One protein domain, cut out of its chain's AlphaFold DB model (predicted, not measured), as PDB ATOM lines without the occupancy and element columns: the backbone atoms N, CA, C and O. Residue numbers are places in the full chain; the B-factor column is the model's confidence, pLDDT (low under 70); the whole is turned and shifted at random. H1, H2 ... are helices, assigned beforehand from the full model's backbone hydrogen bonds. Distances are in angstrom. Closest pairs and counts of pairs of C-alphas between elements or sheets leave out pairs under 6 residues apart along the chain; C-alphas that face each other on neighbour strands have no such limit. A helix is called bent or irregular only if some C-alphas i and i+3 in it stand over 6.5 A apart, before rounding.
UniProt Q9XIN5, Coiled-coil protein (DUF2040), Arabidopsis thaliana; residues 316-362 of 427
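This is residues 316 to 362 of the 427 residues of the protein "Coiled-coil protein (DUF2040)" of Arabidopsis thaliana (UniProt Q9XIN5). Two helices meet near their ends and make an L: a short arm, H1, and a long one, H2, with the turn of residues 326 to 330 at the corner. H2 makes the length of the whole, and residues 336 to 362 of it stick out free, as do residues 316 to 321 on the short arm. The printed part has 47 residues with two named helices, H1 then H2, and no named strand; the class is all helix. The whole is extended, with a radius of gyration of the C-alphas of 17.3 A, and spans 54 by 23 by 6 A.

H1, residues 317 to 325, and H2, residues 331 to 362, touch only at the corner by their link, and only just, with 3 pairs of C-alphas within 8 A. The closest C-alphas are those of Lys 325 and Ala 331, 5.0 A apart. H2 touches H1 with residues 331 to 334 alone. Their lines stand about perpendicular, only just, at 70.1 degrees, the line of H2 being a rough one. Their centres are 25.7 A apart. In H1 every O i to N i+4 pair is within hydrogen-bond range; in H2 26 of 28 are.

H1 begins at C-alpha 317, at (12.427, -43.001, -20.844), and measures 12.6 A from first to last C-alpha. The five residues between the helices form a tight link. H2 begins at C-alpha 331, at (15.443, -35.710, -6.223), and ends at C-alpha 362, at (-28.076, -53.571, -0.858), a length of 47.3 A. H2 is irregular: C-alphas 332 and 335 are 7.4 A apart.

The two C-alphas farthest apart are those of Ala 328 and Glu 362, at 54.4 A. The printed part has no cut, and its one link between helices is tight. The mean pLDDT of the printed part is 70.8, with 83 for H1 and 66 for H2. It is under 70 in 25 residues, among them residues 330 to 339 and 352 to 362.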
ATOM      1  N   LEU A 316      14.589 -44.471 -24.136       85.44
ATOM      2  CA  LEU A 316      15.397 -43.640 -23.233       85.44
ATOM      3  C   LEU A 316      14.590 -43.147 -22.021       85.44
ATOM      4  O   LEU A 316      15.138 -42.460 -21.154       85.44
ATOM      5  N   SER A 317      13.295 -43.460 -21.935       86.26
ATOM      6  CA  SER A 317      12.427 -43.001 -20.844       86.26
ATOM      7  C   SER A 317      12.936 -43.427 -19.462       86.26
ATOM      8  O   SER A 317      12.970 -42.593 -18.553       86.26
ATOM      9  N   GLU A 318      13.447 -44.654 -19.290       83.73
ATOM     10  CA  GLU A 318      14.061 -45.083 -18.025       83.73
ATOM     11  C   GLU A 318      15.282 -44.249 -17.630       83.73
ATOM     12  O   GLU A 318      15.488 -44.006 -16.440       83.73
ATOM     13  N   PHE A 319      16.078 -43.788 -18.600       82.80
ATOM     14  CA  PHE A 319      17.226 -42.924 -18.333       82.80
ATOM     15  C   PHE A 319      16.771 -41.574 -17.767       82.80
ATOM     16  O   PHE A 319      17.290 -41.143 -16.736       82.80
ATOM     17  N   TYR A 320      15.746 -40.951 -18.357       85.67
ATOM     18  CA  TYR A 320      15.178 -39.700 -17.841       85.67
ATOM     19  C   TYR A 320      14.501 -39.876 -16.476       85.67
ATOM     20  O   TYR A 320      14.682 -39.036 -15.590       85.67
ATOM     21  N   ILE A 321      13.783 -40.986 -16.264       82.93
ATOM     22  CA  ILE A 321      13.206 -41.330 -14.955       82.93
ATOM     23  C   ILE A 321      14.319 -41.470 -13.910       82.93
ATOM     24  O   ILE A 321      14.176 -40.981 -12.790       82.93
ATOM     25  N   ASN A 322      15.432 -42.118 -14.261       83.05
ATOM     26  CA  ASN A 322      16.546 -42.319 -13.341       83.05
ATOM     27  C   ASN A 322      17.325 -41.024 -13.062       83.05
ATOM     28  O   ASN A 322      17.697 -40.783 -11.918       83.05
ATOM     29  N   ILE A 323      17.505 -40.143 -14.055       85.24
ATOM     30  CA  ILE A 323      18.087 -38.806 -13.834       85.24
ATOM     31  C   ILE A 323      17.248 -38.015 -12.836       85.24
ATOM     32  O   ILE A 323      17.805 -37.421 -11.915       85.24
ATOM     33  N   GLY A 324      15.920 -38.050 -12.988       81.75
ATOM     34  CA  GLY A 324      15.006 -37.396 -12.058       81.75
ATOM     35  C   GLY A 324      15.160 -37.897 -10.622       81.75
ATOM     36  O   GLY A 324      14.953 -37.117  -9.706       81.75
ATOM     37  N   LYS A 325      15.578 -39.156 -10.424       79.46
ATOM     38  CA  LYS A 325      15.814 -39.792  -9.113       79.46
ATOM     39  C   LYS A 325      17.170 -39.484  -8.484       79.46
ATOM     40  O   LYS A 325      17.380 -39.780  -7.309       79.46
ATOM     41  N   ASN A 326      18.091 -38.873  -9.221       79.04
ATOM     42  CA  ASN A 326      19.412 -38.562  -8.698       79.04
ATOM     43  C   ASN A 326      19.355 -37.358  -7.748       79.04
ATOM     44  O   ASN A 326      18.897 -36.277  -8.118       79.04
ATOM     45  N   VAL A 327      19.914 -37.505  -6.543       76.06
ATOM     46  CA  VAL A 327      19.978 -36.431  -5.528       76.06
ATOM     47  C   VAL A 327      20.635 -35.156  -6.082       76.06
ATOM     48  O   VAL A 327      20.231 -34.052  -5.724       76.06
ATOM     49  N   ALA A 328      21.590 -35.298  -7.008       74.65
ATOM     50  CA  ALA A 328      22.262 -34.184  -7.682       74.65
ATOM     51  C   ALA A 328      21.332 -33.322  -8.564       74.65
ATOM     52  O   ALA A 328      21.624 -32.150  -8.772       74.65
ATOM     53  N   PHE A 329      20.211 -33.872  -9.045       70.39
ATOM     54  CA  PHE A 329      19.230 -33.177  -9.890       70.39
ATOM     55  C   PHE A 329      17.970 -32.736  -9.121       70.39
ATOM     56  O   PHE A 329      16.961 -32.397  -9.730       70.39
ATOM     57  N   GLY A 330      18.019 -32.707  -7.782       67.45
ATOM     58  CA  GLY A 330      16.911 -32.211  -6.952       67.45
ATOM     59  C   GLY A 330      15.922 -33.285  -6.492       67.45
ATOM     60  O   GLY A 330      14.866 -32.958  -5.964       67.45
ATOM     61  N   ALA A 331      16.275 -34.566  -6.610       67.18
ATOM     62  CA  ALA A 331      15.443 -35.710  -6.223       67.18
ATOM     63  C   ALA A 331      15.187 -35.892  -4.712       67.18
ATOM     64  O   ALA A 331      14.705 -36.949  -4.306       67.18
ATOM     65  N   ARG A 332      15.519 -34.910  -3.864       59.54
ATOM     66  CA  ARG A 332      15.404 -35.038  -2.397       59.54
ATOM     67  C   ARG A 332      13.965 -35.298  -1.931       59.54
ATOM     68  O   ARG A 332      13.777 -35.928  -0.900       59.54
ATOM     69  N   ASP A 333      12.973 -34.910  -2.733       63.86
ATOM     70  CA  ASP A 333      11.554 -34.981  -2.365       63.86
ATOM     71  C   ASP A 333      10.790 -36.144  -3.019       63.86
ATOM     72  O   ASP A 333       9.572 -36.257  -2.857       63.86
ATOM     73  N   ILE A 334      11.457 -37.018  -3.782       64.18
ATOM     74  CA  ILE A 334      10.756 -38.072  -4.538       64.18
ATOM     75  C   ILE A 334      10.194 -39.135  -3.608       64.18
ATOM     76  O   ILE A 334       9.049 -39.529  -3.789       64.18
ATOM     77  N   GLU A 335      10.922 -39.525  -2.565       63.15
ATOM     78  CA  GLU A 335      10.413 -40.472  -1.567       63.15
ATOM     79  C   GLU A 335       9.217 -39.890  -0.798       63.15
ATOM     80  O   GLU A 335       8.224 -40.581  -0.570       63.15
ATOM     81  N   ALA A 336       9.248 -38.590  -0.475       67.90
ATOM     82  CA  ALA A 336       8.122 -37.899   0.153       67.90
ATOM     83  C   ALA A 336       6.903 -37.827  -0.785       67.90
ATOM     84  O   ALA A 336       5.764 -38.054  -0.359       67.90
ATOM     85  N   ARG A 337       7.133 -37.572  -2.078       67.60
ATOM     86  CA  ARG A 337       6.088 -37.523  -3.108       67.60
ATOM     87  C   ARG A 337       5.508 -38.907  -3.415       67.60
ATOM     88  O   ARG A 337       4.292 -39.032  -3.562       67.60
ATOM     89  N   GLU A 338       6.342 -39.941  -3.478       69.31
ATOM     90  CA  GLU A 338       5.930 -41.338  -3.662       69.31
ATOM     91  C   GLU A 338       5.152 -41.848  -2.444       69.31
ATOM     92  O   GLU A 338       4.084 -42.439  -2.607       69.31
ATOM     93  N   ALA A 339       5.597 -41.532  -1.223       69.61
ATOM     94  CA  ALA A 339       4.854 -41.835   0.000       69.61
ATOM     95  C   ALA A 339       3.499 -41.104   0.050       69.61
ATOM     96  O   ALA A 339       2.503 -41.675   0.506       69.61
ATOM     97  N   GLY A 340       3.441 -39.864  -0.449       73.25
ATOM     98  CA  GLY A 340       2.195 -39.121  -0.652       73.25
ATOM     99  C   GLY A 340       1.244 -39.845  -1.607       73.25
ATOM    100  O   GLY A 340       0.101 -40.118  -1.239       73.25
ATOM    101  N   ARG A 341       1.742 -40.257  -2.781       74.23
ATOM    102  CA  ARG A 341       0.973 -41.027  -3.777       74.23
ATOM    103  C   ARG A 341       0.480 -42.366  -3.241       74.23
ATOM    104  O   ARG A 341      -0.661 -42.736  -3.489       74.23
ATOM    105  N   LEU A 342       1.304 -43.091  -2.486       68.22
ATOM    106  CA  LEU A 342       0.917 -44.386  -1.925       68.22
ATOM    107  C   LEU A 342      -0.170 -44.235  -0.849       68.22
ATOM    108  O   LEU A 342      -1.076 -45.064  -0.755       68.22
ATOM    109  N   LYS A 343      -0.117 -43.157  -0.053       74.25
ATOM    110  CA  LYS A 343      -1.198 -42.803   0.881       74.25
ATOM    111  C   LYS A 343      -2.484 -42.440   0.142       74.25
ATOM    112  O   LYS A 343      -3.561 -42.762   0.632       74.25
ATOM    113  N   GLU A 344      -2.382 -41.788  -1.008       70.64
ATOM    114  CA  GLU A 344      -3.530 -41.418  -1.834       70.64
ATOM    115  C   GLU A 344      -4.175 -42.646  -2.494       70.64
ATOM    116  O   GLU A 344      -5.379 -42.839  -2.354       70.64
ATOM    117  N   LEU A 345      -3.380 -43.557  -3.065       70.90
ATOM    118  CA  LEU A 345      -3.864 -44.834  -3.609       70.90
ATOM    119  C   LEU A 345      -4.550 -45.691  -2.538       70.90
ATOM    120  O   LEU A 345      -5.654 -46.176  -2.757       70.90
ATOM    121  N   ARG A 346      -3.975 -45.779  -1.329       68.87
ATOM    122  CA  ARG A 346      -4.617 -46.474  -0.198       68.87
ATOM    123  C   ARG A 346      -5.941 -45.840   0.234       68.87
ATOM    124  O   ARG A 346      -6.806 -46.547   0.745       68.87
ATOM    125  N   LYS A 347      -6.107 -44.523   0.072       72.57
ATOM    126  CA  LYS A 347      -7.390 -43.847   0.328       72.57
ATOM    127  C   LYS A 347      -8.408 -44.169  -0.763       72.57
ATOM    128  O   LYS A 347      -9.565 -44.387  -0.425       72.57
ATOM    129  N   VAL A 348      -7.982 -44.225  -2.026       72.07
ATOM    130  CA  VAL A 348      -8.848 -44.586  -3.159       72.07
ATOM    131  C   VAL A 348      -9.309 -46.037  -3.044       72.07
ATOM    132  O   VAL A 348     -10.514 -46.265  -3.085       72.07
ATOM    133  N   ASP A 349      -8.401 -46.982  -2.773       67.15
ATOM    134  CA  ASP A 349      -8.752 -48.395  -2.555       67.15
ATOM    135  C   ASP A 349      -9.746 -48.544  -1.402       67.15
ATOM    136  O   ASP A 349     -10.773 -49.204  -1.540       67.15
ATOM    137  N   ARG A 350      -9.503 -47.849  -0.281       67.65
ATOM    138  CA  ARG A 350     -10.411 -47.867   0.874       67.65
ATOM    139  C   ARG A 350     -11.791 -47.282   0.537       67.65
ATOM    140  O   ARG A 350     -12.795 -47.748   1.065       67.65
ATOM    141  N   LEU A 351     -11.869 -46.276  -0.335       70.39
ATOM    142  CA  LEU A 351     -13.133 -45.652  -0.747       70.39
ATOM    143  C   LEU A 351     -13.890 -46.509  -1.776       70.39
ATOM    144  O   LEU A 351     -15.122 -46.557  -1.771       70.39
ATOM    145  N   GLU A 352     -13.166 -47.238  -2.623       67.75
ATOM    146  CA  GLU A 352     -13.744 -48.207  -3.552       67.75
ATOM    147  C   GLU A 352     -14.237 -49.470  -2.827       67.75
ATOM    148  O   GLU A 352     -15.280 -50.025  -3.181       67.75
ATOM    149  N   GLU A 353     -13.541 -49.888  -1.769       67.87
ATOM    150  CA  GLU A 353     -13.951 -50.981  -0.886       67.87
ATOM    151  C   GLU A 353     -15.249 -50.636  -0.137       67.87
ATOM    152  O   GLU A 353     -16.178 -51.443  -0.123       67.87
ATOM    153  N   LEU A 354     -15.391 -49.391   0.341       69.66
ATOM    154  CA  LEU A 354     -16.643 -48.892   0.930       69.66
ATOM    155  C   LEU A 354     -17.805 -48.872  -0.081       69.66
ATOM    156  O   LEU A 354     -18.904 -49.320   0.244       69.66
ATOM    157  N   ARG A 355     -17.566 -48.455  -1.334       67.55
ATOM    158  CA  ARG A 355     -18.578 -48.529  -2.413       67.55
ATOM    159  C   ARG A 355     -18.981 -49.970  -2.754       67.55
ATOM    160  O   ARG A 355     -20.154 -50.258  -3.011       67.55
ATOM    161  N   LYS A 356     -18.024 -50.903  -2.758       65.42
ATOM    162  CA  LYS A 356     -18.292 -52.338  -2.964       65.42
ATOM    163  C   LYS A 356     -19.040 -52.952  -1.777       65.42
ATOM    164  O   LYS A 356     -19.825 -53.883  -1.964       65.42
ATOM    165  N   GLU A 357     -18.849 -52.429  -0.570       61.43
ATOM    166  CA  GLU A 357     -19.561 -52.895   0.616       61.43
ATOM    167  C   GLU A 357     -21.003 -52.369   0.694       61.43
ATOM    168  O   GLU A 357     -21.905 -53.137   1.036       61.43
ATOM    169  N   GLU A 358     -21.263 -51.123   0.289       59.23
ATOM    170  CA  GLU A 358     -22.628 -50.583   0.160       59.23
ATOM    171  C   GLU A 358     -23.444 -51.351  -0.889       59.23
ATOM    172  O   GLU A 358     -24.557 -51.803  -0.610       59.23
ATOM    173  N   THR A 359     -22.846 -51.640  -2.048       55.87
ATOM    174  CA  THR A 359     -23.500 -52.444  -3.098       55.87
ATOM    175  C   THR A 359     -23.687 -53.917  -2.704       55.87
ATOM    176  O   THR A 359     -24.626 -54.570  -3.170       55.87
ATOM    177  N   ARG A 360     -22.855 -54.462  -1.801       56.35
ATOM    178  CA  ARG A 360     -23.064 -55.792  -1.191       56.35
ATOM    179  C   ARG A 360     -24.139 -55.783  -0.099       56.35
ATOM    180  O   ARG A 360     -24.850 -56.780   0.033       56.35
ATOM    181  N   LYS A 361     -24.295 -54.691   0.656       55.99
ATOM    182  CA  LYS A 361     -25.342 -54.539   1.687       55.99
ATOM    183  C   LYS A 361     -26.728 -54.298   1.078       55.99
ATOM    184  O   LYS A 361     -27.703 -54.821   1.615       55.99
ATOM    185  N   GLU A 362     -26.824 -53.643  -0.081       55.65
ATOM    186  CA  GLU A 362     -28.076 -53.571  -0.858       55.65
ATOM    187  C   GLU A 362     -28.470 -54.920  -1.474       55.65
ATOM    188  O   GLU A 362     -29.639 -55.307  -1.424       55.65
TER     189      GLU A 362